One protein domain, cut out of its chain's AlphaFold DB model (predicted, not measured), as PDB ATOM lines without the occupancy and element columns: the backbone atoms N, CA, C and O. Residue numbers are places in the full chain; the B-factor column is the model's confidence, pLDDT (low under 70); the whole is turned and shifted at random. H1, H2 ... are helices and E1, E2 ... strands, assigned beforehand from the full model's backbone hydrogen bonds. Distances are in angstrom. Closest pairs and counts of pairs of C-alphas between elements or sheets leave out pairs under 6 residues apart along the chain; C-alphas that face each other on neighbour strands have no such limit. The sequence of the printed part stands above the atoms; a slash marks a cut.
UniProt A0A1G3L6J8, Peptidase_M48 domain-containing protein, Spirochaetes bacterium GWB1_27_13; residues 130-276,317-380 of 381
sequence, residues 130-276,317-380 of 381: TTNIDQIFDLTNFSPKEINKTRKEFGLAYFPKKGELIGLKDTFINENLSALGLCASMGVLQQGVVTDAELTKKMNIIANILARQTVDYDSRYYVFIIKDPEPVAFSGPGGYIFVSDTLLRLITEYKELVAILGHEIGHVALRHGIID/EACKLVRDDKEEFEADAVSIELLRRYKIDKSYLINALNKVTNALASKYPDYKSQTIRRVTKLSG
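AT A GLANCE: This is residues 130 to 276 and 317 to 380 of the 381 residues of the protein "Peptidase_M48 domain-containing protein" of Spirochaetes bacterium GWB1_27_13 (UniProt A0A1G3L6J8). A small three-stranded sheet is covered by helices on both faces, H4 and H6 over one and H3 over the other. Beyond H6, H7 packs crosswise on it, and the helical hairpin H8 and H9 makes an outer layer; H2 packs on H4 at the opposite end of the domain. The 211 printed residues run H1 H2 H3 H4 E1 E2 E3 H5 H6 H7 H8 H9; the mixed sheet has the order E1 E3 E2. The class is mostly helix, and the whole is compact, with a radius of gyration of the C-alphas of 15.9 A and spans of 41 by 41 by 35 A.

IN THESE COORDINATES: Find C-alpha 133 at (23.357, 8.753, -15.934), where H1, residues 133 to 138, begins. Next come H2, 144 to 153, H3, 175 to 189, 20.2 A long, and H4, 197 to 211, 20.7 A. Read on through E1, 222 to 226, E2, 233 to 236, E3, 240 to 244, and H5, 245 to 250. H6, 254 to 269, is 22.0 A long. After the cut, H7, 325 to 341, spans 24.5 A, H8, 347 to 360, 19.7 A, and H9, 365 to 378, 19.9 A, ending at C-alpha 378 (54.936, 18.732, -35.941).

HOW THE PARTS SIT: Start at inner strand E3: it is parallel to E1, with N 241 and O 222 2.8 A apart, and antiparallel to E2 in a hairpin, with N 236 and O 240 at 2.8 A. The sheet stands in three layers, helices on both its faces: H4 and H6 on the same face, H3 on the opposite one. H3 runs along E3 at a height over the sheet of 8.5 A, and H6 lies over E3 and E2 at 9.2 A. H4 lies over E1. H1 and H5 only graze the sheet. H2 touches H4's residues 202 to 206 alone, about perpendicular at 85 degrees, closest at C-alphas 147 and 205, 6.0 A. H6 touches H7 at a steep tilt of 55 degrees, closest at C-alphas 266 and 331, 4.3 A. H8 and H9 form a helical hairpin at a shallow tilt of 12 degrees, closest at C-alphas 357 and 368, 5.6 A. In all nine helices every O i to N i+4 pair is within hydrogen-bond range.

THE WHOLE: The C-alphas of Thr 131 and Gly 380 are farthest apart, 48.0 A. Residues 277 to 316 are not printed; C-alphas 276 and 317 are 13.9 A apart across the cut. Look to residues 154 to 174 for the long link from H2 to H3. Confidence is under 70 at residues 158 to 163 and 274 to 276.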
ATOM      1  N   THR A 130      19.835   4.160 -19.774       83.69
ATOM      2  CA  THR A 130      19.870   5.458 -19.085       83.69
ATOM      3  C   THR A 130      20.179   5.310 -17.593       83.69
ATOM      4  O   THR A 130      20.238   6.292 -16.850       83.69
ATOM      5  N   THR A 131      20.402   4.073 -17.135       77.00
ATOM      6  CA  THR A 131      20.657   3.768 -15.725       77.00
ATOM      7  C   THR A 131      21.969   4.420 -15.285       77.00
ATOM      8  O   THR A 131      22.988   4.284 -15.960       77.00
ATOM      9  N   ASN A 132      21.958   5.093 -14.131       84.88
ATOM     10  CA  ASN A 132      23.114   5.770 -13.520       84.88
ATOM     11  C   ASN A 132      23.640   7.002 -14.268       84.88
ATOM     12  O   ASN A 132      24.757   7.440 -13.994       84.88
ATOM     13  N   ILE A 133      22.866   7.598 -15.177       86.38
ATOM     14  CA  ILE A 133      23.357   8.753 -15.934       86.38
ATOM     15  C   ILE A 133      23.749   9.937 -15.043       86.38
ATOM     16  O   ILE A 133      24.812  10.521 -15.231       86.38
ATOM     17  N   ASP A 134      22.956  10.242 -14.018       89.12
ATOM     18  CA  ASP A 134      23.297  11.303 -13.071       89.12
ATOM     19  C   ASP A 134      24.588  10.979 -12.309       89.12
ATOM     20  O   ASP A 134      25.460  11.837 -12.209       89.12
ATOM     21  N   GLN A 135      24.781   9.718 -11.906       90.94
ATOM     22  CA  GLN A 135      26.020   9.273 -11.257       90.94
ATOM     23  C   GLN A 135      27.234   9.419 -12.185       90.94
ATOM     24  O   GLN A 135      28.310   9.801 -11.731       90.94
ATOM     25  N   ILE A 136      27.078   9.139 -13.485       91.56
ATOM     26  CA  ILE A 136      28.133   9.333 -14.489       91.56
ATOM     27  C   ILE A 136      28.487  10.820 -14.601       91.56
ATOM     28  O   ILE A 136      29.666  11.176 -14.603       91.56
ATOM     29  N   PHE A 137      27.487  11.702 -14.649       91.06
ATOM     30  CA  PHE A 137      27.715  13.148 -14.679       91.06
ATOM     31  C   PHE A 137      28.341  13.673 -13.386       91.06
ATOM     32  O   PHE A 137      29.184  14.572 -13.447       91.06
ATOM     33  N   ASP A 138      28.021  13.085 -12.237       93.44
ATOM     34  CA  ASP A 138      28.624  13.454 -10.958       93.44
ATOM     35  C   ASP A 138      30.140  13.220 -10.923       93.44
ATOM     36  O   ASP A 138      30.860  13.983 -10.276       93.44
ATOM     37  N   LEU A 139      30.664  12.258 -11.697       93.50
ATOM     38  CA  LEU A 139      32.114  12.048 -11.857       93.50
ATOM     39  C   LEU A 139      32.828  13.264 -12.475       93.50
ATOM     40  O   LEU A 139      34.029  13.451 -12.279       93.50
ATOM     41  N   THR A 140      32.097  14.096 -13.221       94.44
ATOM     42  CA  THR A 140      32.630  15.292 -13.894       94.44
ATOM     43  C   THR A 140      32.621  16.538 -13.008       94.44
ATOM     44  O   THR A 140      33.122  17.593 -13.415       94.44
ATOM     45  N   ASN A 141      32.042  16.454 -11.807       93.31
ATOM     46  CA  ASN A 141      31.918  17.576 -10.884       93.31
ATOM     47  C   ASN A 141      33.194  17.795 -10.068       93.31
ATOM     48  O   ASN A 141      33.820  16.867  -9.560       93.31
ATOM     49  N   PHE A 142      33.574  19.064  -9.928       94.19
ATOM     50  CA  PHE A 142      34.733  19.497  -9.157       94.19
ATOM     51  C   PHE A 142      34.490  20.865  -8.532       94.19
ATOM     52  O   PHE A 142      33.750  21.696  -9.048       94.19
ATOM     53  N   SER A 143      35.171  21.107  -7.420       91.12
ATOM     54  CA  SER A 143      35.150  22.368  -6.693       91.12
ATOM     55  C   SER A 143      36.244  23.330  -7.175       91.12
ATOM     56  O   SER A 143      37.319  22.901  -7.615       91.12
ATOM     57  N   PRO A 144      36.072  24.650  -6.972       85.00
ATOM     58  CA  PRO A 144      37.126  25.635  -7.223       85.00
ATOM     59  C   PRO A 144      38.446  25.343  -6.483       85.00
ATOM     60  O   PRO A 144      39.537  25.633  -6.984       85.00
ATOM     61  N   LYS A 145      38.374  24.721  -5.298       88.94
ATOM     62  CA  LYS A 145      39.553  24.312  -4.519       88.94
ATOM     63  C   LYS A 145      40.375  23.249  -5.255       88.94
ATOM     64  O   LYS A 145      41.604  23.333  -5.279       88.94
ATOM     65  N   GLU A 146      39.714  22.275  -5.871       92.75
ATOM     66  CA  GLU A 146      40.368  21.200  -6.626       92.75
ATOM     67  C   GLU A 146      41.030  21.719  -7.903       92.75
ATOM     68  O   GLU A 146      42.102  21.241  -8.274       92.75
ATOM     69  N   ILE A 147      40.480  22.767  -8.519       89.31
ATOM     70  CA  ILE A 147      41.107  23.448  -9.660       89.31
ATOM     71  C   ILE A 147      42.444  24.052  -9.256       89.31
ATOM     72  O   ILE A 147      43.455  23.830  -9.919       89.31
ATOM     73  N   ASN A 148      42.475  24.789  -8.145       87.56
ATOM     74  CA  ASN A 148      43.706  25.406  -7.658       87.56
ATOM     75  C   ASN A 148      44.767  24.363  -7.284       87.56
ATOM     76  O   ASN A 148      45.952  24.595  -7.526       87.56
ATOM     77  N   LYS A 149      44.353  23.211  -6.739       90.75
ATOM     78  CA  LYS A 149      45.249  22.070  -6.492       90.75
ATOM     79  C   LYS A 149      45.821  21.534  -7.809       90.75
ATOM     80  O   LYS A 149      47.035  21.525  -7.978       90.75
ATOM     81  N   THR A 150      44.951  21.184  -8.753       90.00
ATOM     82  CA  THR A 150      45.302  20.601 -10.058       90.00
ATOM     83  C   THR A 150      46.210  21.529 -10.871       90.00
ATOM     84  O   THR A 150      47.201  21.091 -11.443       90.00
ATOM     85  N   ARG A 151      45.947  22.843 -10.863       88.06
ATOM     86  CA  ARG A 151      46.806  23.846 -11.516       88.06
ATOM     87  C   ARG A 151      48.236  23.828 -10.999       88.06
ATOM     88  O   ARG A 151      49.165  23.925 -11.794       88.06
ATOM     89  N   LYS A 152      48.403  23.737  -9.678       87.56
ATOM     90  CA  LYS A 152      49.724  23.683  -9.040       87.56
ATOM     91  C   LYS A 152      50.410  22.350  -9.319       87.56
ATOM     92  O   LYS A 152      51.573  22.353  -9.693       87.56
ATOM     93  N   GLU A 153      49.675  21.249  -9.176       89.25
ATOM     94  CA  GLU A 153      50.158  19.878  -9.392       89.25
ATOM     95  C   GLU A 153      50.687  19.675 -10.816       89.25
ATOM     96  O   GLU A 153      51.786  19.162 -11.000       89.25
ATOM     97  N   PHE A 154      49.951  20.154 -11.821       86.94
ATOM     98  CA  PHE A 154      50.269  19.926 -13.233       86.94
ATOM     99  C   PHE A 154      50.954  21.110 -13.927       86.94
ATOM    100  O   PHE A 154      51.153  21.087 -15.143       86.94
ATOM    101  N   GLY A 155      51.315  22.163 -13.190       85.31
ATOM    102  CA  GLY A 155      51.958  23.348 -13.767       85.31
ATOM    103  C   GLY A 155      51.078  24.117 -14.760       85.31
ATOM    104  O   GLY A 155      51.591  24.877 -15.574       85.31
ATOM    105  N   LEU A 156      49.753  23.963 -14.686       86.12
ATOM    106  CA  LEU A 156      48.775  24.625 -15.556       86.12
ATOM    107  C   LEU A 156      48.401  26.019 -15.028       86.12
ATOM    108  O   LEU A 156      47.229  26.406 -14.995       86.12
ATOM    109  N   ALA A 157      49.399  26.765 -14.547       76.75
ATOM    110  CA  ALA A 157      49.197  28.132 -14.095       76.75
ATOM    111  C   ALA A 157      48.668  28.978 -15.259       76.75
ATOM    112  O   ALA A 157      49.185  28.922 -16.375       76.75
ATOM    113  N   TYR A 158      47.612  29.744 -14.991       66.25
ATOM    114  CA  TYR A 158      46.970  30.576 -15.997       66.25
ATOM    115  C   TYR A 158      47.950  31.636 -16.508       66.25
ATOM    116  O   TYR A 158      48.470  32.434 -15.728       66.25
ATOM    117  N   PHE A 159      48.173  31.648 -17.821       61.09
ATOM    118  CA  PHE A 159      48.855  32.742 -18.498       61.09
ATOM    119  C   PHE A 159      47.816  33.674 -19.127       61.09
ATOM    120  O   PHE A 159      46.983  33.205 -19.911       61.09
ATOM    121  N   PRO A 160      47.852  34.982 -18.805       54.59
ATOM    122  CA  PRO A 160      46.947  35.950 -19.398       54.59
ATOM    123  C   PRO A 160      47.095  35.966 -20.917       54.59
ATOM    124  O   PRO A 160      48.199  36.069 -21.462       54.59
ATOM    125  N   LYS A 161      45.955  35.882 -21.596       62.12
ATOM    126  CA  LYS A 161      45.833  36.063 -23.040       62.12
ATOM    127  C   LYS A 161      46.305  37.474 -23.398       62.12
ATOM    128  O   LYS A 161      45.904  38.433 -22.748       62.12
ATOM    129  N   LYS A 162      47.018  37.653 -24.515       57.69
ATOM    130  CA  LYS A 162      47.068  38.964 -25.201       57.69
ATOM    131  C   LYS A 162      45.760  39.240 -25.982       57.69
ATOM    132  O   LYS A 162      45.797  39.851 -27.040       57.69
ATOM    133  N   GLY A 163      44.619  38.738 -25.493       61.19
ATOM    134  CA  GLY A 163      43.289  38.888 -26.101       61.19
ATOM    135  C   GLY A 163      42.922  37.919 -27.238       61.19
ATOM    136  O   GLY A 163      41.815  38.016 -27.755       61.19
ATOM    137  N   GLU A 164      43.789  36.984 -27.639       78.56
ATOM    138  CA  GLU A 164      43.499  36.069 -28.757       78.56
ATOM    139  C   GLU A 164      42.914  34.730 -28.269       78.56
ATOM    140  O   GLU A 164      43.621  33.884 -27.705       78.56
ATOM    141  N   LEU A 165      41.605  34.552 -28.459       87.75
ATOM    142  CA  LEU A 165      40.897  33.292 -28.212       87.75
ATOM    143  C   LEU A 165      41.104  32.327 -29.379       87.75
ATOM    144  O   LEU A 165      41.097  32.738 -30.536       87.75
ATOM    145  N   ILE A 166      41.260  31.043 -29.064       90.56
ATOM    146  CA  ILE A 166      41.376  29.973 -30.058       90.56
ATOM    147  C   ILE A 166      39.977  29.512 -30.482       90.56
ATOM    148  O   ILE A 166      39.144  29.216 -29.628       90.56
ATOM    149  N   GLY A 167      39.720  29.412 -31.782       87.75
ATOM    150  CA  GLY A 167      38.473  28.863 -32.318       87.75
ATOM    151  C   GLY A 167      37.837  29.741 -33.390       87.75
ATOM    152  O   GLY A 167      38.357  30.803 -33.742       87.75
ATOM    153  N   LEU A 168      36.700  29.287 -33.914       84.00
ATOM    154  CA  LEU A 168      35.951  30.025 -34.929       84.00
ATOM    155  C   LEU A 168      35.197  31.199 -34.302       84.00
ATOM    156  O   LEU A 168      34.390  31.036 -33.385       84.00
ATOM    157  N   LYS A 169      35.447  32.405 -34.825       74.88
ATOM    158  CA  LYS A 169      34.733  33.616 -34.403       74.88
ATOM    159  C   LYS A 169      33.237  33.451 -34.641       74.88
ATOM    160  O   LYS A 169      32.827  32.866 -35.634       74.88
ATOM    161  N   ASP A 170      32.451  34.012 -33.728       70.69
ATOM    162  CA  ASP A 170      30.986  34.078 -33.813       70.69
ATOM    163  C   ASP A 170      30.279  32.712 -33.811       70.69
ATOM    164  O   ASP A 170      29.082  32.632 -34.057       70.69
ATOM    165  N   THR A 171      31.001  31.652 -33.445       72.75
ATOM    166  CA  THR A 171      30.429  30.351 -33.094       72.75
ATOM    167  C   THR A 171      30.598  30.135 -31.596       72.75
ATOM    168  O   THR A 171      31.619  30.513 -31.020       72.75
ATOM    169  N   PHE A 172      29.621  29.517 -30.943       76.94
ATOM    170  CA  PHE A 172      29.711  29.161 -29.528       76.94
ATOM    171  C   PHE A 172      28.827  27.949 -29.232       76.94
ATOM    172  O   PHE A 172      27.869  27.672 -29.958       76.94
ATOM    173  N   ILE A 173      29.133  27.229 -28.157       83.69
ATOM    174  CA  ILE A 173      28.315  26.091 -27.733       83.69
ATOM    175  C   ILE A 173      26.983  26.584 -27.155       83.69
ATOM    176  O   ILE A 173      26.921  26.965 -25.987       83.69
ATOM    177  N   ASN A 174      25.911  26.520 -27.946       80.50
ATOM    178  CA  ASN A 174      24.531  26.773 -27.513       80.50
ATOM    179  C   ASN A 174      23.853  25.502 -26.957       80.50
ATOM    180  O   ASN A 174      24.463  24.434 -26.856       80.50
ATOM    181  N   GLU A 175      22.609  25.630 -26.520       78.62
ATOM    182  CA  GLU A 175      21.736  24.562 -26.021       78.62
ATOM    183  C   GLU A 175      21.502  23.458 -27.043       78.62
ATOM    184  O   GLU A 175      21.658  22.296 -26.686       78.62
ATOM    185  N   ASN A 176      21.246  23.799 -28.308       79.69
ATOM    186  CA  ASN A 176      21.038  22.812 -29.365       79.69
ATOM    187  C   ASN A 176      22.260  21.903 -29.516       79.69
ATOM    188  O   ASN A 176      22.157  20.676 -29.491       79.69
ATOM    189  N   LEU A 177      23.445  22.510 -29.592       82.81
ATOM    190  CA  LEU A 177      24.710  21.784 -29.661       82.81
ATOM    191  C   LEU A 177      24.976  20.994 -28.369       82.81
ATOM    192  O   LEU A 177      25.513  19.890 -28.422       82.81
ATOM    193  N   SER A 178      24.573  21.528 -27.211       86.25
ATOM    194  CA  SER A 178      24.697  20.840 -25.915       86.25
ATOM    195  C   SER A 178      23.784  19.608 -25.831       86.25
ATOM    196  O   SER A 178      24.213  18.576 -25.320       86.25
ATOM    197  N   ALA A 179      22.556  19.696 -26.345       85.81
ATOM    198  CA  ALA A 179      21.561  18.627 -26.342       85.81
ATOM    199  C   ALA A 179      21.892  17.524 -27.348       85.81
ATOM    200  O   ALA A 179      21.859  16.344 -26.999       85.81
ATOM    201  N   LEU A 180      22.311  17.887 -28.561       85.56
ATOM    202  CA  LEU A 180      22.816  16.923 -29.543       85.56
ATOM    203  C   LEU A 180      24.088  16.242 -29.069       85.56
ATOM    204  O   LEU A 180      24.217  15.026 -29.188       85.56
ATOM    205  N   GLY A 181      25.009  17.027 -28.504       88.75
ATOM    206  CA  GLY A 181      26.205  16.519 -27.857       88.75
ATOM    207  C   GLY A 181      25.862  15.485 -26.799       88.75
ATOM    208  O   GLY A 181      26.442  14.403 -26.787       88.75
ATOM    209  N   LEU A 182      24.864  15.776 -25.961       90.88
ATOM    210  CA  LEU A 182      24.407  14.854 -24.932       90.88
ATOM    211  C   LEU A 182      23.783  13.587 -25.536       90.88
ATOM    212  O   LEU A 182      24.127  12.496 -25.097       90.88
ATOM    213  N   CYS A 183      22.945  13.698 -26.571       89.62
ATOM    214  CA  CYS A 183      22.365  12.539 -27.264       89.62
ATOM    215  C   CYS A 183      23.436  11.636 -27.884       89.62
ATOM    216  O   CYS A 183      23.414  10.420 -27.687       89.62
ATOM    217  N   ALA A 184      24.403  12.226 -28.592       88.38
ATOM    218  CA  ALA A 184      25.537  11.493 -29.146       88.38
ATOM    219  C   ALA A 184      26.356  10.827 -28.028       88.38
ATOM    220  O   ALA A 184      26.711   9.651 -28.123       88.38
ATOM    221  N   SER A 185      26.568  11.550 -26.923       90.38
ATOM    222  CA  SER A 185      27.261  11.041 -25.739       90.38
ATOM    223  C   SER A 185      26.561   9.832 -25.132       90.38
ATOM    224  O   SER A 185      27.233   8.863 -24.799       90.38
ATOM    225  N   MET A 186      25.226   9.832 -25.032       90.81
ATOM    226  CA  MET A 186      24.481   8.683 -24.499       90.81
ATOM    227  C   MET A 186      24.762   7.401 -25.281       90.81
ATOM    228  O   MET A 186      24.913   6.348 -24.665       90.81
ATOM    229  N   GLY A 187      24.889   7.492 -26.610       88.19
ATOM    230  CA  GLY A 187      25.275   6.360 -27.454       88.19
ATOM    231  C   GLY A 187      26.700   5.877 -27.174       88.19
ATOM    232  O   GLY A 187      26.923   4.682 -26.994       88.19
ATOM    233  N   VAL A 188      27.659   6.800 -27.057       89.19
ATOM    234  CA  VAL A 188      29.063   6.471 -26.750       89.19
ATOM    235  C   VAL A 188      29.203   5.809 -25.377       89.19
ATOM    236  O   VAL A 188      29.946   4.836 -25.236       89.19
ATOM    237  N   LEU A 189      28.473   6.298 -24.371       91.38
ATOM    238  CA  LEU A 189      28.524   5.795 -22.995       91.38
ATOM    239  C   LEU A 189      27.992   4.356 -22.861       91.38
ATOM    240  O   LEU A 189      28.302   3.696 -21.866       91.38
ATOM    241  N   GLN A 190      27.277   3.828 -23.865       89.56
ATOM    242  CA  GLN A 190      26.842   2.422 -23.887       89.56
ATOM    243  C   GLN A 190      28.011   1.430 -23.932       89.56
ATOM    244  O   GLN A 190      27.857   0.280 -23.526       89.56
ATOM    245  N   GLN A 191      29.199   1.871 -24.355       87.56
ATOM    246  CA  GLN A 191      30.430   1.068 -24.317       87.56
ATOM    247  C   GLN A 191      30.898   0.774 -22.880       87.56
ATOM    248  O   GLN A 191      31.707  -0.121 -22.638       87.56
ATOM    249  N   GLY A 192      30.340   1.491 -21.903       92.12
ATOM    250  CA  GLY A 192      30.656   1.376 -20.492       92.12
ATOM    251  C   GLY A 192      31.593   2.486 -20.034       92.12
ATOM    252  O   GLY A 192      32.508   2.902 -20.739       92.12
ATOM    253  N   VAL A 193      31.366   2.949 -18.808       94.50
ATOM    254  CA  VAL A 193      32.117   4.047 -18.189       94.50
ATOM    255  C   VAL A 193      33.015   3.492 -17.091       94.50
ATOM    256  O   VAL A 193      32.630   2.580 -16.350       94.50
ATOM    257  N   VAL A 194      34.226   4.027 -16.984       95.25
ATOM    258  CA  VAL A 194      35.105   3.791 -15.838       95.25
ATOM    259  C   VAL A 194      34.731   4.764 -14.725       95.25
ATOM    260  O   VAL A 194      34.723   5.975 -14.916       95.25
ATOM    261  N   THR A 195      34.439   4.234 -13.538       93.50
ATOM    262  CA  THR A 195      33.931   4.999 -12.388       93.50
ATOM    263  C   THR A 195      35.034   5.546 -11.476       93.50
ATOM    264  O   THR A 195      34.793   5.823 -10.300       93.50
ATOM    265  N   ASP A 196      36.254   5.718 -11.996       94.19
ATOM    266  CA  ASP A 196      37.342   6.377 -11.268       94.19
ATOM    267  C   ASP A 196      37.044   7.878 -11.157       94.19
ATOM    268  O   ASP A 196      37.317   8.674 -12.065       94.19
ATOM    269  N   ALA A 197      36.439   8.254 -10.032       92.88
ATOM    270  CA  ALA A 197      36.016   9.618  -9.765       92.88
ATOM    271  C   ALA A 197      37.195  10.588  -9.634       92.88
ATOM    272  O   ALA A 197      37.058  11.751 -10.006       92.88
ATOM    273  N   GLU A 198      38.353  10.161  -9.118       92.81
ATOM    274  CA  GLU A 198      39.492  11.070  -8.960       92.81
ATOM    275  C   GLU A 198      40.121  11.385 -10.319       92.81
ATOM    276  O   GLU A 198      40.361  12.556 -10.636       92.81
ATOM    277  N   LEU A 199      40.352  10.358 -11.138       93.06
ATOM    278  CA  LEU A 199      40.951  10.524 -12.456       93.06
ATOM    279  C   LEU A 199      40.022  11.287 -13.405       93.06
ATOM    280  O   LEU A 199      40.448  12.272 -14.015       93.06
ATOM    281  N   THR A 200      38.741  10.906 -13.461       95.69
ATOM    282  CA  THR A 200      37.730  11.592 -14.288       95.69
ATOM    283  C   THR A 200      37.642  13.067 -13.912       95.69
ATOM    284  O   THR A 200      37.672  13.948 -14.777       95.69
ATOM    285  N   LYS A 201      37.633  13.369 -12.612       95.31
ATOM    286  CA  LYS A 201      37.624  14.742 -12.115       95.31
ATOM    287  C   LYS A 201      38.864  15.527 -12.536       95.31
ATOM    288  O   LYS A 201      38.732  16.649 -13.023       95.31
ATOM    289  N   LYS A 202      40.068  14.960 -12.393       94.06
ATOM    290  CA  LYS A 202      41.319  15.613 -12.827       94.06
ATOM    291  C   LYS A 202      41.289  15.945 -14.318       94.06
ATOM    292  O   LYS A 202      41.631  17.065 -14.692       94.06
ATOM    293  N   MET A 203      40.825  15.020 -15.155       95.69
ATOM    294  CA  MET A 203      40.682  15.240 -16.597       95.69
ATOM    295  C   MET A 203      39.706  16.372 -16.918       95.69
ATOM    296  O   MET A 203      40.025  17.249 -17.721       95.69
ATOM    297  N   ASN A 204      38.560  16.407 -16.239       97.62
ATOM    298  CA  ASN A 204      37.582  17.483 -16.379       97.62
ATOM    299  C   ASN A 204      38.153  18.845 -15.962       97.62
ATOM    300  O   ASN A 204      37.939  19.842 -16.653       97.62
ATOM    301  N   ILE A 205      38.923  18.898 -14.873       96.12
ATOM    302  CA  ILE A 205      39.596  20.128 -14.448       96.12
ATOM    303  C   ILE A 205      40.601  20.584 -15.514       96.12
ATOM    304  O   ILE A 205      40.599  21.760 -15.877       96.12
ATOM    305  N   ILE A 206      41.435  19.679 -16.035       95.88
ATOM    306  CA  ILE A 206      42.411  19.996 -17.090       95.88
ATOM    307  C   ILE A 206      41.690  20.538 -18.325       95.88
ATOM    308  O   ILE A 206      42.016  21.635 -18.775       95.88
ATOM    309  N   ALA A 207      40.678  19.829 -18.828       96.88
ATOM    310  CA  ALA A 207      39.935  20.246 -20.012       96.88
ATOM    311  C   ALA A 207      39.306  21.634 -19.837       96.88
ATOM    312  O   ALA A 207      39.459  22.491 -20.701       96.88
ATOM    313  N   ASN A 208      38.688  21.912 -18.686       95.44
ATOM    314  CA  ASN A 208      38.083  23.220 -18.429       95.44
ATOM    315  C   ASN A 208      39.121  24.327 -18.154       95.44
ATOM    316  O   ASN A 208      38.839  25.496 -18.401       95.44
ATOM    317  N   ILE A 209      40.341  24.004 -17.706       93.06
ATOM    318  CA  ILE A 209      41.457  24.964 -17.685       93.06
ATOM    319  C   ILE A 209      41.900  25.295 -19.115       93.06
ATOM    320  O   ILE A 209      42.096  26.467 -19.437       93.06
ATOM    321  N   LEU A 210      42.053  24.290 -19.977       93.62
ATOM    322  CA  LEU A 210      42.457  24.479 -21.370       93.62
ATOM    323  C   LEU A 210      41.392  25.248 -22.168       93.62
ATOM    324  O   LEU A 210      41.728  26.224 -22.837       93.62
ATOM    325  N   ALA A 211      40.114  24.886 -22.017       93.00
ATOM    326  CA  ALA A 211      38.973  25.523 -22.676       93.00
ATOM    327  C   ALA A 211      38.862  27.022 -22.366       93.00
ATOM    328  O   ALA A 211      38.384  27.795 -23.190       93.00
ATOM    329  N   ARG A 212      39.405  27.491 -21.231       90.44
ATOM    330  CA  ARG A 212      39.489  28.932 -20.954       90.44
ATOM    331  C   ARG A 212      40.271  29.703 -22.010       90.44
ATOM    332  O   ARG A 212      40.146  30.916 -22.033       90.44
ATOM    333  N   GLN A 213      41.087  29.060 -22.842       90.19
ATOM    334  CA  GLN A 213      41.850  29.699 -23.916       90.19
ATOM    335  C   GLN A 213      41.089  29.775 -25.251       90.19
ATOM    336  O   GLN A 213      41.605  30.373 -26.197       90.19
ATOM    337  N   THR A 214      39.885  29.204 -25.332       91.25
ATOM    338  CA  THR A 214      39.090  29.135 -26.562       91.25
ATOM    339  C   THR A 214      37.964  30.168 -26.589       91.25
ATOM    340  O   THR A 214      37.717  30.867 -25.604       91.25
ATOM    341  N   VAL A 215      37.279  30.278 -27.728       88.75
ATOM    342  CA  VAL A 215      36.037  31.059 -27.877       88.75
ATOM    343  C   VAL A 215      34.879  30.513 -27.033       88.75
ATOM    344  O   VAL A 215      33.932  31.237 -26.764       88.75
ATOM    345  N   ASP A 216      34.978  29.273 -26.548       88.38
ATOM    346  CA  ASP A 216      33.970  28.610 -25.715       88.38
ATOM    347  C   ASP A 216      34.322  28.656 -24.216       88.38
ATOM    348  O   ASP A 216      33.905  27.790 -23.447       88.38
ATOM    349  N   TYR A 217      35.111  29.643 -23.773       91.25
ATOM    350  CA  TYR A 217      35.636  29.723 -22.398       91.25
ATOM    351  C   TYR A 217      34.568  29.805 -21.295       91.25
ATOM    352  O   TYR A 217      34.884  29.660 -20.111       91.25
ATOM    353  N   ASP A 218      33.322  30.081 -21.665       90.94
ATOM    354  CA  ASP A 218      32.160  30.162 -20.786       90.94
ATOM    355  C   ASP A 218      31.238  28.937 -20.865       90.94
ATOM    356  O   ASP A 218      30.289  28.827 -20.085       90.94
ATOM    357  N   SER A 219      31.568  27.981 -21.733       90.75
ATOM    358  CA  SER A 219      30.893  26.694 -21.866       90.75
ATOM    359  C   SER A 219      31.678  25.599 -21.156       90.75
ATOM    360  O   SER A 219      32.904  25.531 -21.244       90.75
ATOM    361  N   ARG A 220      30.978  24.751 -20.399       92.31
ATOM    362  CA  ARG A 220      31.595  23.647 -19.657       92.31
ATOM    363  C   ARG A 220      31.915  22.494 -20.602       92.31
ATOM    364  O   ARG A 220      31.069  22.113 -21.401       92.31
ATOM    365  N   TYR A 221      33.117  21.949 -20.467       95.56
ATOM    366  CA  TYR A 221      33.538  20.724 -21.139       95.56
ATOM    367  C   TYR A 221      33.372  19.544 -20.183       95.56
ATOM    368  O   TYR A 221      33.607  19.688 -18.977       95.56
ATOM    369  N   TYR A 222      33.001  18.390 -20.726       96.31
ATOM    370  CA  TYR A 222      32.798  17.151 -19.983       96.31
ATOM    371  C   TYR A 222      33.725  16.086 -20.540       96.31
ATOM    372  O   TYR A 222      33.690  15.801 -21.732       96.31
ATOM    373  N   VAL A 223      34.552  15.502 -19.682       97.69
ATOM    374  CA  VAL A 223      35.445  14.407 -20.055       97.69
ATOM    375  C   VAL A 223      34.972  13.128 -19.383       97.69
ATOM    376  O   VAL A 223      34.839  13.096 -18.159       97.69
ATOM    377  N   PHE A 224      34.754  12.077 -20.162       96.81
ATOM    378  CA  PHE A 224      34.394  10.756 -19.658       96.81
ATOM    379  C   PHE A 224      35.479   9.740 -19.977       96.81
ATOM    380  O   PHE A 224      36.072   9.762 -21.058       96.81
ATOM    381  N   ILE A 225      35.714   8.829 -19.033       97.12
ATOM    382  CA  ILE A 225      36.583   7.680 -19.255       97.12
ATOM    383  C   ILE A 225      35.708   6.506 -19.679       97.12
ATOM    384  O   ILE A 225      34.860   6.054 -18.906       97.12
ATOM    385  N   ILE A 226      35.903   6.019 -20.900       95.69
ATOM    386  CA  ILE A 226      35.124   4.911 -21.463       95.69
ATOM    387  C   ILE A 226      35.931   3.616 -21.450       95.69
ATOM    388  O   ILE A 226      37.160   3.633 -21.514       95.69
ATOM    389  N   LYS A 227      35.233   2.486 -21.347       95.94
ATOM    390  CA  LYS A 227      35.824   1.160 -21.521       95.94
ATOM    391  C   LYS A 227      35.955   0.899 -23.012       95.94
ATOM    392  O   LYS A 227      34.951   0.708 -23.689       95.94
ATOM    393  N   ASP A 228      37.184   0.880 -23.502       93.94
ATOM    394  CA  ASP A 228      37.455   0.624 -24.911       93.94
ATOM    395  C   ASP A 228      38.774  -0.153 -25.033       93.94
ATOM    396  O   ASP A 228      39.785   0.258 -24.448       93.94
ATOM    397  N   PRO A 229      38.802  -1.300 -25.737       93.81
ATOM    398  CA  PRO A 229      40.035  -2.054 -25.956       93.81
ATOM    399  C   PRO A 229      41.088  -1.291 -26.774       93.81
ATOM    400  O   PRO A 229      42.240  -1.723 -26.826       93.81
ATOM    401  N   GLU A 230      40.725  -0.185 -27.420       93.56
ATOM    402  CA  GLU A 230      41.609   0.625 -28.247       93.56
ATOM    403  C   GLU A 230      42.040   1.909 -27.529       93.56
ATOM    404  O   GLU A 230      41.224   2.546 -26.866       93.56
ATOM    405  N   PRO A 231      43.314   2.336 -27.646       94.81
ATOM    406  CA  PRO A 231      43.796   3.575 -27.041       94.81
ATOM    407  C   PRO A 231      43.357   4.809 -27.837       94.81
ATOM    408  O   PRO A 231      44.171   5.477 -28.472       94.81
ATOM    409  N   VAL A 232      42.066   5.121 -27.782       92.50
ATOM    410  CA  VAL A 232      41.445   6.247 -28.487       92.50
ATOM    411  C   VAL A 232      41.030   7.373 -27.540       92.50
ATOM    412  O   VAL A 232      40.715   7.142 -26.367       92.50
ATOM    413  N   ALA A 233      41.024   8.593 -28.069       94.69
ATOM    414  CA  ALA A 233      40.299   9.736 -27.533       94.69
ATOM    415  C   ALA A 233      39.583  10.428 -28.691       94.69
ATOM    416  O   ALA A 233      40.057  10.367 -29.824       94.69
ATOM    417  N   PHE A 234      38.433  11.025 -28.406       93.19
ATOM    418  CA  PHE A 234      37.659  11.765 -29.393       93.19
ATOM    419  C   PHE A 234      36.700  12.735 -28.708       93.19
ATOM    420  O   PHE A 234      36.332  12.578 -27.540       93.19
ATOM    421  N   SER A 235      36.262  13.732 -29.460       91.50
ATOM    422  CA  SER A 235      35.342  14.772 -29.021       91.50
ATOM    423  C   SER A 235      34.061  14.766 -29.842       91.50
ATOM    424  O   SER A 235      34.065  14.537 -31.053       91.50
ATOM    425  N   GLY A 236      32.956  15.047 -29.162       88.31
ATOM    426  CA  GLY A 236      31.650  15.260 -29.757       88.31
ATOM    427  C   GLY A 236      31.201  16.724 -29.672       88.31
ATOM    428  O   GLY A 236      31.826  17.547 -28.988       88.31
ATOM    429  N   PRO A 237      30.087  17.058 -30.347       87.56
ATOM    430  CA  PRO A 237      29.443  18.362 -30.222       87.56
ATOM    431  C   PRO A 237      29.195  18.732 -28.759       87.56
ATOM    432  O   PRO A 237      28.983  17.861 -27.933       87.56
ATOM    433  N   GLY A 238      29.197  20.018 -28.414       87.81
ATOM    434  CA  GLY A 238      28.775  20.472 -27.081       87.81
ATOM    435  C   GLY A 238      29.847  20.413 -25.989       87.81
ATOM    436  O   GLY A 238      29.553  20.745 -24.843       87.81
ATOM    437  N   GLY A 239      31.085  20.045 -26.333       92.12
ATOM    438  CA  GLY A 239      32.203  19.993 -25.385       92.12
ATOM    439  C   GLY A 239      32.332  18.663 -24.641       92.12
ATOM    440  O   GLY A 239      32.986  18.619 -23.598       92.12
ATOM    441  N   TYR A 240      31.721  17.591 -25.152       94.00
ATOM    442  CA  TYR A 240      31.904  16.236 -24.632       94.00
ATOM    443  C   TYR A 240      33.160  15.604 -25.233       94.00
ATOM    444  O   TYR A 240      33.353  15.617 -26.445       94.00
ATOM    445  N   ILE A 241      34.022  15.060 -24.382       96.38
ATOM    446  CA  ILE A 241      35.277  14.403 -24.744       96.38
ATOM    447  C   ILE A 241      35.289  13.025 -24.092       96.38
ATOM    448  O   ILE A 241      34.949  12.872 -22.918       96.38
ATOM    449  N   PHE A 242      35.727  12.026 -24.840       96.25
ATOM    450  CA  PHE A 242      35.841  10.652 -24.386       96.25
ATOM    451  C   PHE A 242      37.286  10.214 -24.485       96.25
ATOM    452  O   PHE A 242      37.961  10.472 -25.481       96.25
ATOM    453  N   VAL A 243      37.765   9.560 -23.436       97.06
ATOM    454  CA  VAL A 243      39.109   8.997 -23.386       97.06
ATOM    455  C   VAL A 243      38.984   7.548 -22.954       97.06
ATOM    456  O   VAL A 243      38.395   7.249 -21.919       97.06
ATOM    457  N   SER A 244      39.519   6.638 -23.755       96.88
ATOM    458  CA  SER A 244      39.531   5.219 -23.411       96.88
ATOM    459  C   SER A 244      40.421   4.931 -22.202       96.88
ATOM    460  O   SER A 244      41.486   5.524 -22.007       96.88
ATOM    461  N   ASP A 245      40.026   3.948 -21.405       97.00
ATOM    462  CA  ASP A 245      40.846   3.410 -20.326       97.00
ATOM    463  C   ASP A 245      42.155   2.790 -20.848       97.00
ATOM    464  O   ASP A 245      43.197   2.878 -20.193       97.00
ATOM    465  N   THR A 246      42.138   2.220 -22.056       96.50
ATOM    466  CA  THR A 246      43.342   1.711 -22.727       96.50
ATOM    467  C   THR A 246      44.323   2.824 -23.085       96.50
ATOM    468  O   THR A 246      45.526   2.644 -22.882       96.50
ATOM    469  N   LEU A 247      43.852   3.993 -23.532       96.88
ATOM    470  CA  LEU A 247      44.722   5.146 -23.761       96.88
ATOM    471  C   LEU A 247      45.370   5.613 -22.457       96.88
ATOM    472  O   LEU A 247      46.573   5.856 -22.420       96.88
ATOM    473  N   LEU A 248      44.609   5.671 -21.363       96.62
ATOM    474  CA  LEU A 248      45.141   6.083 -20.062       96.62
ATOM    475  C   LEU A 248      46.221   5.131 -19.528       96.62
ATOM    476  O   LEU A 248      47.159   5.591 -18.885       96.62
ATOM    477  N   ARG A 249      46.140   3.828 -19.834       95.81
ATOM    478  CA  ARG A 249      47.204   2.852 -19.523       95.81
ATOM    479  C   ARG A 249      48.466   3.027 -20.376       95.81
ATOM    480  O   ARG A 249      49.538   2.594 -19.964       95.81
ATOM    481  N   LEU A 250      48.334   3.608 -21.567       95.81
ATOM    482  CA  LEU A 250      49.425   3.798 -22.524       95.81
ATOM    483  C   LEU A 250      50.218   5.091 -22.268       95.81
ATOM    484  O   LEU A 250      51.414   5.171 -22.562       95.81
ATOM    485  N   ILE A 251      49.548   6.108 -21.736       94.44
ATOM    486  CA  ILE A 251      50.147   7.396 -21.399       94.44
ATOM    487  C   ILE A 251      51.002   7.262 -20.139       94.44
ATOM    488  O   ILE A 251      50.567   6.726 -19.126       94.44
ATOM    489  N   THR A 252      52.232   7.776 -20.194       93.25
ATOM    490  CA  THR A 252      53.190   7.666 -19.073       93.25
ATOM    491  C   THR A 252      53.434   8.996 -18.375       93.25
ATOM    492  O   THR A 252      54.026   9.031 -17.304       93.25
ATOM    493  N   GLU A 253      53.002  10.095 -18.990       93.44
ATOM    494  CA  GLU A 253      53.237  11.455 -18.523       93.44
ATOM    495  C   GLU A 253      51.945  12.256 -18.633       93.44
ATOM    496  O   GLU A 253      51.314  12.298 -19.689       93.44
ATOM    497  N   TYR A 254      51.572  12.974 -17.574       92.56
ATOM    498  CA  TYR A 254      50.328  13.752 -17.574       92.56
ATOM    499  C   TYR A 254      50.291  14.805 -18.697       92.56
ATOM    500  O   TYR A 254      49.222  15.173 -19.174       92.56
ATOM    501  N   LYS A 255      51.453  15.308 -19.132       95.81
ATOM    502  CA  LYS A 255      51.555  16.317 -20.196       95.81
ATOM    503  C   LYS A 255      51.149  15.764 -21.561       95.81
ATOM    504  O   LYS A 255      50.672  16.527 -22.391       95.81
ATOM    505  N   GLU A 256      51.290  14.458 -21.779       97.12
ATOM    506  CA  GLU A 256      50.757  13.790 -22.972       97.12
ATOM    507  C   GLU A 256      49.225  13.786 -22.933       97.12
ATOM    508  O   GLU A 256      48.585  14.084 -23.935       97.12
ATOM    509  N   LEU A 257      48.628  13.564 -21.755       95.94
ATOM    510  CA  LEU A 257      47.181  13.687 -21.571       95.94
ATOM    511  C   LEU A 257      46.700  15.132 -21.776       95.94
ATOM    512  O   LEU A 257      45.686  15.346 -22.430       95.94
ATOM    513  N   VAL A 258      47.439  16.131 -21.280       96.81
ATOM    514  CA  VAL A 258      47.150  17.553 -21.562       96.81
ATOM    515  C   VAL A 258      47.208  17.829 -23.069       96.81
ATOM    516  O   VAL A 258      46.360  18.557 -23.579       96.81
ATOM    517  N   ALA A 259      48.168  17.239 -23.786       97.56
ATOM    518  CA  ALA A 259      48.297  17.385 -25.234       97.56
ATOM    519  C   ALA A 259      47.127  16.747 -26.000       97.56
ATOM    520  O   ALA A 259      46.588  17.379 -26.909       97.56
ATOM    521  N   ILE A 260      46.700  15.544 -25.606       97.62
ATOM    522  CA  ILE A 260      45.532  14.864 -26.186       97.62
ATOM    523  C   ILE A 260      44.262  15.676 -25.922       97.62
ATOM    524  O   ILE A 260      43.534  15.995 -26.854       97.62
ATOM    525  N   LEU A 261      44.023  16.101 -24.677       97.94
ATOM    526  CA  LEU A 261      42.863  16.938 -24.355       97.94
ATOM    527  C   LEU A 261      42.903  18.276 -25.103       97.94
ATOM    528  O   LEU A 261      41.866  18.759 -25.543       97.94
ATOM    529  N   GLY A 262      44.084  18.872 -25.281       97.38
ATOM    530  CA  GLY A 262      44.253  20.078 -26.091       97.38
ATOM    531  C   GLY A 262      43.910  19.865 -27.568       97.38
ATOM    532  O   GLY A 262      43.341  20.760 -28.186       97.38
ATOM    533  N   HIS A 263      44.213  18.686 -28.113       97.50
ATOM    534  CA  HIS A 263      43.854  18.295 -29.478       97.50
ATOM    535  C   HIS A 263      42.335  18.119 -29.621       97.50
ATOM    536  O   HIS A 263      41.728  18.743 -30.489       97.50
ATOM    537  N   GLU A 264      41.695  17.409 -28.688       96.88
ATOM    538  CA  GLU A 264      40.234  17.251 -28.673       96.88
ATOM    539  C   GLU A 264      39.488  18.576 -28.487       96.88
ATOM    540  O   GLU A 264      38.491  18.849 -29.152       96.88
ATOM    541  N   ILE A 265      40.004  19.467 -27.638       96.38
ATOM    542  CA  ILE A 265      39.475  20.831 -27.511       96.38
ATOM    543  C   ILE A 265      39.635  21.605 -28.824       96.38
ATOM    544  O   ILE A 265      38.784  22.436 -29.135       96.38
ATOM    545  N   GLY A 266      40.680  21.330 -29.608       95.06
ATOM    546  CA  GLY A 266      40.858  21.878 -30.949       95.06
ATOM    547  C   GLY A 266      39.725  21.501 -31.895       95.06
ATOM    548  O   GLY A 266      39.150  22.393 -32.516       95.06
ATOM    549  N   HIS A 267      39.340  20.224 -31.937       93.25
ATOM    550  CA  HIS A 267      38.188  19.782 -32.727       93.25
ATOM    551  C   HIS A 267      36.895  20.480 -32.306       93.25
ATOM    552  O   HIS A 267      36.156  20.964 -33.165       93.25
ATOM    553  N   VAL A 268      36.643  20.601 -30.997       92.00
ATOM    554  CA  VAL A 268      35.452  21.304 -30.499       92.00
ATOM    555  C   VAL A 268      35.500  22.785 -30.880       92.00
ATOM    556  O   VAL A 268      34.563  23.278 -31.505       92.00
ATOM    557  N   ALA A 269      36.584  23.495 -30.555       91.69
ATOM    558  CA  ALA A 269      36.721  24.941 -30.759       91.69
ATOM    559  C   ALA A 269      36.706  25.357 -32.242       91.69
ATOM    560  O   ALA A 269      36.350  26.495 -32.561       91.69
ATOM    561  N   LEU A 270      37.096  24.448 -33.141       91.00
ATOM    562  CA  LEU A 270      37.081  24.649 -34.590       91.00
ATOM    563  C   LEU A 270      35.864  24.029 -35.291       91.00
ATOM    564  O   LEU A 270      35.757  24.134 -36.508       91.00
ATOM    565  N   ARG A 271      34.927  23.436 -34.537       86.62
ATOM    566  CA  ARG A 271      33.682  22.837 -35.058       86.62
ATOM    567  C   ARG A 271      33.926  21.736 -36.101       86.62
ATOM    568  O   ARG A 271      33.145  21.567 -37.038       86.62
ATOM    569  N   HIS A 272      35.006  20.978 -35.930       86.94
ATOM    570  CA  HIS A 272      35.349  19.844 -36.791       86.94
ATOM    571  C   HIS A 272      34.290  18.738 -36.699       86.94
ATOM    572  O   HIS A 272      33.835  18.399 -35.603       86.94
ATOM    573  N   GLY A 273      33.924  18.153 -37.843       72.44
ATOM    574  CA  GLY A 273      32.803  17.211 -37.966       72.44
ATOM    575  C   GLY A 273      31.465  17.834 -38.402       72.44
ATOM    576  O   GLY A 273      30.450  17.150 -38.351       72.44
ATOM    577  N   ILE A 274      31.468  19.111 -38.824       62.31
ATOM    578  CA  ILE A 274      30.371  19.876 -39.470       62.31
ATOM    579  C   ILE A 274      28.970  19.561 -38.914       62.31
ATOM    580  O   ILE A 274      28.066  19.129 -39.624       62.31
ATOM    581  N   ILE A 275      28.770  19.845 -37.629       62.69
ATOM    582  CA  ILE A 275      27.451  19.736 -36.994       62.69
ATOM    583  C   ILE A 275      26.665  21.052 -37.101       62.69
ATOM    584  O   ILE A 275      25.447  21.010 -37.177       62.69
ATOM    585  N   ASP A 276      27.315  22.217 -37.187       63.56
ATOM    586  CA  ASP A 276      26.613  23.513 -37.118       63.56
ATOM    587  C   ASP A 276      25.636  23.741 -38.289       63.56
ATOM    588  O   ASP A 276      24.497  24.152 -38.075       63.56
ATOM    589  N   GLU A 317      29.079  10.264 -35.618       75.81
ATOM    590  CA  GLU A 317      30.079  10.090 -36.675       75.81
ATOM    591  C   GLU A 317      31.283  11.027 -36.506       75.81
ATOM    592  O   GLU A 317      32.416  10.621 -36.759       75.81
ATOM    593  N   ALA A 318      31.071  12.241 -35.992       71.94
ATOM    594  CA  ALA A 318      32.153  13.144 -35.615       71.94
ATOM    595  C   ALA A 318      33.041  12.544 -34.510       71.94
ATOM    596  O   ALA A 318      34.219  12.862 -34.430       71.94
ATOM    597  N   CYS A 319      32.539  11.612 -33.699       72.38
ATOM    598  CA  CYS A 319      33.311  10.945 -32.648       72.38
ATOM    599  C   CYS A 319      34.248   9.830 -33.174       72.38
ATOM    600  O   CYS A 319      34.751   9.030 -32.388       72.38
ATOM    601  N   LYS A 320      34.484   9.731 -34.490       73.62
ATOM    602  CA  LYS A 320      35.348   8.702 -35.089       73.62
ATOM    603  C   LYS A 320      36.840   8.991 -34.927       73.62
ATOM    604  O   LYS A 320      37.280  10.135 -34.913       73.62
ATOM    605  N   LEU A 321      37.610   7.899 -34.896       70.56
ATOM    606  CA  LEU A 321      39.069   7.882 -34.757       70.56
ATOM    607  C   LEU A 321      39.823   8.517 -35.939       70.56
ATOM    608  O   LEU A 321      40.892   9.084 -35.744       70.56
ATOM    609  N   VAL A 322      39.313   8.370 -37.167       75.00
ATOM    610  CA  VAL A 322      39.942   8.924 -38.375       75.00
ATOM    611  C   VAL A 322      39.062  10.046 -38.900       75.00
ATOM    612  O   VAL A 322      37.922   9.799 -39.298       75.00
ATOM    613  N   ARG A 323      39.607  11.263 -38.915       81.56
ATOM    614  CA  ARG A 323      38.969  12.459 -39.475       81.56
ATOM    615  C   ARG A 323      39.730  12.961 -40.697       81.56
ATOM    616  O   ARG A 323      40.738  12.379 -41.105       81.56
ATOM    617  N   ASP A 324      39.228  14.034 -41.297       88.06
ATOM    618  CA  ASP A 324      39.893  14.701 -42.409       88.06
ATOM    619  C   ASP A 324      41.287  15.215 -42.001       88.06
ATOM    620  O   ASP A 324      41.472  15.786 -40.927       88.06
ATOM    621  N   ASP A 325      42.276  15.040 -42.880       90.06
ATOM    622  CA  ASP A 325      43.664  15.448 -42.631       90.06
ATOM    623  C   ASP A 325      43.782  16.922 -42.228       90.06
ATOM    624  O   ASP A 325      44.601  17.270 -41.374       90.06
ATOM    625  N   LYS A 326      42.992  17.804 -42.850       92.69
ATOM    626  CA  LYS A 326      43.014  19.233 -42.544       92.69
ATOM    627  C   LYS A 326      42.549  19.476 -41.112       92.69
ATOM    628  O   LYS A 326      43.240  20.195 -40.391       92.69
ATOM    629  N   GLU A 327      41.442  18.852 -40.708       92.25
ATOM    630  CA  GLU A 327      40.901  18.963 -39.349       92.25
ATOM    631  C   GLU A 327      41.924  18.487 -38.306       92.25
ATOM    632  O   GLU A 327      42.157  19.162 -37.304       92.25
ATOM    633  N   GLU A 328      42.602  17.371 -38.569       94.00
ATOM    634  CA  GLU A 328      43.645  16.829 -37.692       94.00
ATOM    635  C   GLU A 328      44.842  17.781 -37.546       94.00
ATOM    636  O   GLU A 328      45.331  18.024 -36.440       94.00
ATOM    637  N   PHE A 329      45.310  18.375 -38.652       96.00
ATOM    638  CA  PHE A 329      46.398  19.355 -38.614       96.00
ATOM    639  C   PHE A 329      46.013  20.651 -37.895       96.00
ATOM    640  O   PHE A 329      46.864  21.282 -37.260       96.00
ATOM    641  N   GLU A 330      44.765  21.089 -38.036       95.75
ATOM    642  CA  GLU A 330      44.243  22.272 -37.359       95.75
ATOM    643  C   GLU A 330      44.088  22.011 -35.850       95.75
ATOM    644  O   GLU A 330      44.535  22.827 -35.039       95.75
ATOM    645  N   ALA A 331      43.576  20.841 -35.457       95.94
ATOM    646  CA  ALA A 331      43.499  20.417 -34.059       95.94
ATOM    647  C   ALA A 331      44.892  20.241 -33.418       95.94
ATOM    648  O   ALA A 331      45.113  20.659 -32.278       95.94
ATOM    649  N   ASP A 332      45.875  19.720 -34.159       97.75
ATOM    650  CA  ASP A 332      47.285  19.688 -33.745       97.75
ATOM    651  C   ASP A 332      47.844  21.092 -33.475       97.75
ATOM    652  O   ASP A 332      48.518  21.316 -32.465       97.75
ATOM    653  N   ALA A 333      47.547  22.059 -34.349       96.62
ATOM    654  CA  ALA A 333      47.981  23.442 -34.170       96.62
ATOM    655  C   ALA A 333      47.358  24.078 -32.915       96.62
ATOM    656  O   ALA A 333      48.058  24.766 -32.166       96.62
ATOM    657  N   VAL A 334      46.076  23.804 -32.647       96.19
ATOM    658  CA  VAL A 334      45.409  24.234 -31.409       96.19
ATOM    659  C   VAL A 334      46.069  23.609 -30.184       96.19
ATOM    660  O   VAL A 334      46.398  24.335 -29.243       96.19
ATOM    661  N   SER A 335      46.316  22.298 -30.198       97.56
ATOM    662  CA  SER A 335      46.985  21.612 -29.091       97.56
ATOM    663  C   SER A 335      48.353  22.231 -28.803       97.56
ATOM    664  O   SER A 335      48.624  22.612 -27.666       97.56
ATOM    665  N   ILE A 336      49.188  22.449 -29.826       95.75
ATOM    666  CA  ILE A 336      50.497  23.099 -29.654       95.75
ATOM    667  C   ILE A 336      50.360  24.494 -29.046       95.75
ATOM    668  O   ILE A 336      51.133  24.846 -28.156       95.75
ATOM    669  N   GLU A 337      49.407  25.303 -29.513       93.69
ATOM    670  CA  GLU A 337      49.205  26.649 -28.981       93.69
ATOM    671  C   GLU A 337      48.755  26.611 -27.512       93.69
ATOM    672  O   GLU A 337      49.268  27.375 -26.691       93.69
ATOM    673  N   LEU A 338      47.869  25.681 -27.146       93.56
ATOM    674  CA  LEU A 338      47.480  25.446 -25.754       93.56
ATOM    675  C   LEU A 338      48.687  25.029 -24.906       93.56
ATOM    676  O   LEU A 338      48.953  25.651 -23.876       93.56
ATOM    677  N   LEU A 339      49.465  24.040 -25.354       94.00
ATOM    678  CA  LEU A 339      50.679  23.597 -24.668       94.00
ATOM    679  C   LEU A 339      51.665  24.758 -24.488       94.00
ATOM    680  O   LEU A 339      52.145  24.990 -23.377       94.00
ATOM    681  N   ARG A 340      51.889  25.563 -25.533       91.62
ATOM    682  CA  ARG A 340      52.762  26.744 -25.495       91.62
ATOM    683  C   ARG A 340      52.302  27.756 -24.445       91.62
ATOM    684  O   ARG A 340      53.135  28.257 -23.688       91.62
ATOM    685  N   ARG A 341      50.996  28.050 -24.364       89.69
ATOM    686  CA  ARG A 341      50.420  28.963 -23.351       89.69
ATOM    687  C   ARG A 341      50.642  28.462 -21.925       89.69
ATOM    688  O   ARG A 341      50.881  29.274 -21.035       89.69
ATOM    689  N   TYR A 342      50.638  27.147 -21.725       90.44
ATOM    690  CA  TYR A 342      50.917  26.510 -20.436       90.44
ATOM    691  C   TYR A 342      52.387  26.101 -20.246       90.44
ATOM    692  O   TYR A 342      52.708  25.421 -19.276       90.44
ATOM    693  N   LYS A 343      53.299  26.547 -21.127       91.06
ATOM    694  CA  LYS A 343      54.741  26.236 -21.085       91.06
ATOM    695  C   LYS A 343      55.049  24.732 -21.083       91.06
ATOM    696  O   LYS A 343      56.024  24.288 -20.479       91.06
ATOM    697  N   ILE A 344      54.219  23.954 -21.766       93.19
ATOM    698  CA  ILE A 344      54.424  22.531 -22.007       93.19
ATOM    699  C   ILE A 344      55.034  22.367 -23.401       93.19
ATOM    700  O   ILE A 344      54.618  23.017 -24.358       93.19
ATOM    701  N   ASP A 345      56.053  21.517 -23.509       94.62
ATOM    702  CA  ASP A 345      56.744  21.271 -24.772       94.62
ATOM    703  C   ASP A 345      55.860  20.484 -25.757       94.62
ATOM    704  O   ASP A 345      55.152  19.551 -25.377       94.62
ATOM    705  N   LYS A 346      55.909  20.824 -27.050       95.62
ATOM    706  CA  LYS A 346      55.104  20.136 -28.075       95.62
ATOM    707  C   LYS A 346      55.483  18.660 -28.271       95.62
ATOM    708  O   LYS A 346      54.689  17.904 -28.824       95.62
ATOM    709  N   SER A 347      56.666  18.229 -27.821       96.62
ATOM    710  CA  SER A 347      57.087  16.822 -27.864       96.62
ATOM    711  C   SER A 347      56.132  15.894 -27.118       96.62
ATOM    712  O   SER A 347      56.015  14.740 -27.509       96.62
ATOM    713  N   TYR A 348      55.382  16.378 -26.122       97.56
ATOM    714  CA  TYR A 348      54.369  15.563 -25.447       97.56
ATOM    715  C   TYR A 348      53.204  15.177 -26.370       97.56
ATOM    716  O   TYR A 348      52.711  14.056 -26.266       97.56
ATOM    717  N   LEU A 349      52.818  16.038 -27.321       97.69
ATOM    718  CA  LEU A 349      51.855  15.666 -28.366       97.69
ATOM    719  C   LEU A 349      52.458  14.614 -29.302       97.69
ATOM    720  O   LEU A 349      51.837  13.595 -29.576       97.69
ATOM    721  N   ILE A 350      53.701  14.824 -29.746       97.06
ATOM    722  CA  ILE A 350      54.402  13.884 -30.635       97.06
ATOM    723  C   ILE A 350      54.545  12.502 -29.973       97.06
ATOM    724  O   ILE A 350      54.293  11.479 -30.608       97.06
ATOM    725  N   ASN A 351      54.913  12.459 -28.692       97.31
ATOM    726  CA  ASN A 351      55.061  11.223 -27.927       97.31
ATOM    727  C   ASN A 351      53.723  10.494 -27.773       97.31
ATOM    728  O   ASN A 351      53.670   9.284 -27.999       97.31
ATOM    729  N   ALA A 352      52.649  11.225 -27.453       96.88
ATOM    730  CA  ALA A 352      51.298  10.679 -27.389       96.88
ATOM    731  C   ALA A 352      50.883  10.046 -28.728       96.88
ATOM    732  O   ALA A 352      50.504   8.877 -28.767       96.88
ATOM    733  N   LEU A 353      51.042  10.781 -29.833       95.44
ATOM    734  CA  LEU A 353      50.698  10.312 -31.178       95.44
ATOM    735  C   LEU A 353      51.493   9.071 -31.586       95.44
ATOM    736  O   LEU A 353      50.921   8.118 -32.116       95.44
ATOM    737  N   ASN A 354      52.795   9.038 -31.297       95.31
ATOM    738  CA  ASN A 354      53.631   7.870 -31.566       95.31
ATOM    739  C   ASN A 354      53.174   6.646 -30.763       95.31
ATOM    740  O   ASN A 354      53.097   5.549 -31.314       95.31
ATOM    741  N   LYS A 355      52.846   6.818 -29.476       95.75
ATOM    742  CA  LYS A 355      52.347   5.731 -28.624       95.75
ATOM    743  C   LYS A 355      51.040   5.158 -29.163       95.75
ATOM    744  O   LYS A 355      50.959   3.950 -29.385       95.75
ATOM    745  N   VAL A 356      50.056   6.020 -29.420       93.38
ATOM    746  CA  VAL A 356      48.744   5.617 -29.950       93.38
ATOM    747  C   VAL A 356      48.894   4.938 -31.310       93.38
ATOM    748  O   VAL A 356      48.376   3.843 -31.519       93.38
ATOM    749  N   THR A 357      49.694   5.518 -32.206       92.75
ATOM    750  CA  THR A 357      49.965   4.931 -33.525       92.75
ATOM    751  C   THR A 357      50.608   3.563 -33.418       92.75
ATOM    752  O   THR A 357      50.187   2.651 -34.114       92.75
ATOM    753  N   ASN A 358      51.598   3.380 -32.546       93.56
ATOM    754  CA  ASN A 358      52.246   2.080 -32.382       93.56
ATOM    755  C   ASN A 358      51.266   1.005 -31.898       93.56
ATOM    756  O   ASN A 358      51.362  -0.140 -32.335       93.56
ATOM    757  N   ALA A 359      50.309   1.371 -31.044       92.75
ATOM    758  CA  ALA A 359      49.281   0.455 -30.562       92.75
ATOM    759  C   ALA A 359      48.201   0.143 -31.618       92.75
ATOM    760  O   ALA A 359      47.684  -0.972 -31.654       92.75
ATOM    761  N   LEU A 360      47.877   1.098 -32.497       91.00
ATOM    762  CA  LEU A 360      46.788   0.984 -33.478       91.00
ATOM    763  C   LEU A 360      47.240   0.594 -34.895       91.00
ATOM    764  O   LEU A 360      46.425   0.148 -35.701       91.00
ATOM    765  N   ALA A 361      48.530   0.727 -35.210       86.56
ATOM    766  CA  ALA A 361      49.068   0.677 -36.571       86.56
ATOM    767  C   ALA A 361      48.707  -0.585 -37.363       86.56
ATOM    768  O   ALA A 361      48.505  -0.499 -38.573       86.56
ATOM    769  N   SER A 362      48.656  -1.746 -36.707       88.00
ATOM    770  CA  SER A 362      48.330  -3.014 -37.371       88.00
ATOM    771  C   SER A 362      46.847  -3.132 -37.718       88.00
ATOM    772  O   SER A 362      46.509  -3.785 -38.699       88.00
ATOM    773  N   LYS A 363      45.971  -2.513 -36.918       90.19
ATOM    774  CA  LYS A 363      44.517  -2.567 -37.105       90.19
ATOM    775  C   LYS A 363      44.014  -1.443 -38.016       90.19
ATOM    776  O   LYS A 363      43.070  -1.661 -38.767       90.19
ATOM    777  N   TYR A 364      44.681  -0.286 -38.000       90.62
ATOM    778  CA  TYR A 364      44.270   0.912 -38.736       90.62
ATOM    779  C   TYR A 364      45.428   1.513 -39.559       90.62
ATOM    780  O   TYR A 364      46.085   2.466 -39.121       90.62
ATOM    781  N   PRO A 365      45.698   0.987 -40.772       89.25
ATOM    782  CA  PRO A 365      46.778   1.474 -41.639       89.25
ATOM    783  C   PRO A 365      46.620   2.938 -42.076       89.25
ATOM    784  O   PRO A 365      47.617   3.659 -42.202       89.25
ATOM    785  N   ASP A 366      45.383   3.396 -42.270       88.31
ATOM    786  CA  ASP A 366      45.095   4.780 -42.663       88.31
ATOM    787  C   ASP A 366      45.406   5.754 -41.525       88.31
ATOM    788  O   ASP A 366      46.116   6.740 -41.737       88.31
ATOM    789  N   TYR A 367      44.997   5.415 -40.296       87.44
ATOM    790  CA  TYR A 367      45.334   6.168 -39.084       87.44
ATOM    791  C   TYR A 367      46.850   6.277 -38.888       87.44
ATOM    792  O   TYR A 367      47.386   7.352 -38.610       87.44
ATOM    793  N   LYS A 368      47.577   5.171 -39.104       91.44
ATOM    794  CA  LYS A 368      49.045   5.166 -39.077       91.44
ATOM    795  C   LYS A 368      49.621   6.140 -40.101       91.44
ATOM    796  O   LYS A 368      50.494   6.942 -39.774       91.44
ATOM    797  N   SER A 369      49.143   6.065 -41.340       92.44
ATOM    798  CA  SER A 369      49.631   6.900 -42.439       92.44
ATOM    799  C   SER A 369      49.370   8.384 -42.177       92.44
ATOM    800  O   SER A 369      50.261   9.207 -42.389       92.44
ATOM    801  N   GLN A 370      48.186   8.724 -41.665       92.50
ATOM    802  CA  GLN A 370      47.828  10.078 -41.246       92.50
ATOM    803  C   GLN A 370      48.710  10.566 -40.096       92.50
ATOM    804  O   GLN A 370      49.294  11.648 -40.180       92.50
ATOM    805  N   THR A 371      48.906   9.747 -39.062       92.19
ATOM    806  CA  THR A 371      49.717  10.151 -37.909       92.19
ATOM    807  C   THR A 371      51.188  10.358 -38.270       92.19
ATOM    808  O   THR A 371      51.813  11.294 -37.777       92.19
ATOM    809  N   ILE A 372      51.744   9.580 -39.208       93.62
ATOM    810  CA  ILE A 372      53.096   9.827 -39.741       93.62
ATOM    811  C   ILE A 372      53.187  11.221 -40.384       93.62
ATOM    812  O   ILE A 372      54.160  11.945 -40.137       93.62
ATOM    813  N   ARG A 373      52.179  11.639 -41.167       95.06
ATOM    814  CA  ARG A 373      52.134  12.991 -41.760       95.06
ATOM    815  C   ARG A 373      52.058  14.074 -40.679       95.06
ATOM    816  O   ARG A 373      52.822  15.039 -40.734       95.06
ATOM    817  N   ARG A 374      51.197  13.886 -39.673       95.88
ATOM    818  CA  ARG A 374      51.054  14.775 -38.503       95.88
ATOM    819  C   ARG A 374      52.373  14.943 -37.753       95.88
ATOM    820  O   ARG A 374      52.872  16.059 -37.631       95.88
ATOM    821  N   VAL A 375      53.009  13.844 -37.346       95.31
ATOM    822  CA  VAL A 375      54.289  13.854 -36.616       95.31
ATOM    823  C   VAL A 375      55.410  14.506 -37.430       95.31
ATOM    824  O   VAL A 375      56.211  15.259 -36.869       95.31
ATOM    825  N   THR A 376      55.459  14.271 -38.744       94.19
ATOM    826  CA  THR A 376      56.448  14.897 -39.639       94.19
ATOM    827  C   THR A 376      56.304  16.420 -39.627       94.19
ATOM    828  O   THR A 376      57.262  17.130 -39.306       94.19
ATOM    829  N   LYS A 377      55.076  16.919 -39.826       93.56
ATOM    830  CA  LYS A 377      54.762  18.354 -39.779       93.56
ATOM    831  C   LYS A 377      55.063  18.968 -38.408       93.56
ATOM    832  O   LYS A 377      55.687  20.024 -38.326       93.56
ATOM    833  N   LEU A 378      54.678  18.295 -37.321       92.00
ATOM    834  CA  LEU A 378      54.936  18.732 -35.941       92.00
ATOM    835  C   LEU A 378      56.435  18.840 -35.623       92.00
ATOM    836  O   LEU A 378      56.862  19.733 -34.878       92.00
ATOM    837  N   SER A 379      57.236  17.952 -36.213       89.25
ATOM    838  CA  SER A 379      58.694  17.923 -36.070       89.25
ATOM    839  C   SER A 379      59.406  19.000 -36.896       89.25
ATOM    840  O   SER A 379      60.604  19.194 -36.709       89.25
ATOM    841  N   GLY A 380      58.690  19.713 -37.774       84.06
ATOM    842  CA  GLY A 380      59.266  20.701 -38.690       84.06
ATOM    843  C   GLY A 380      60.137  20.081 -39.786       84.06
ATOM    844  O   GLY A 380      61.083  20.730 -40.227       84.06
TER     845      GLY A 380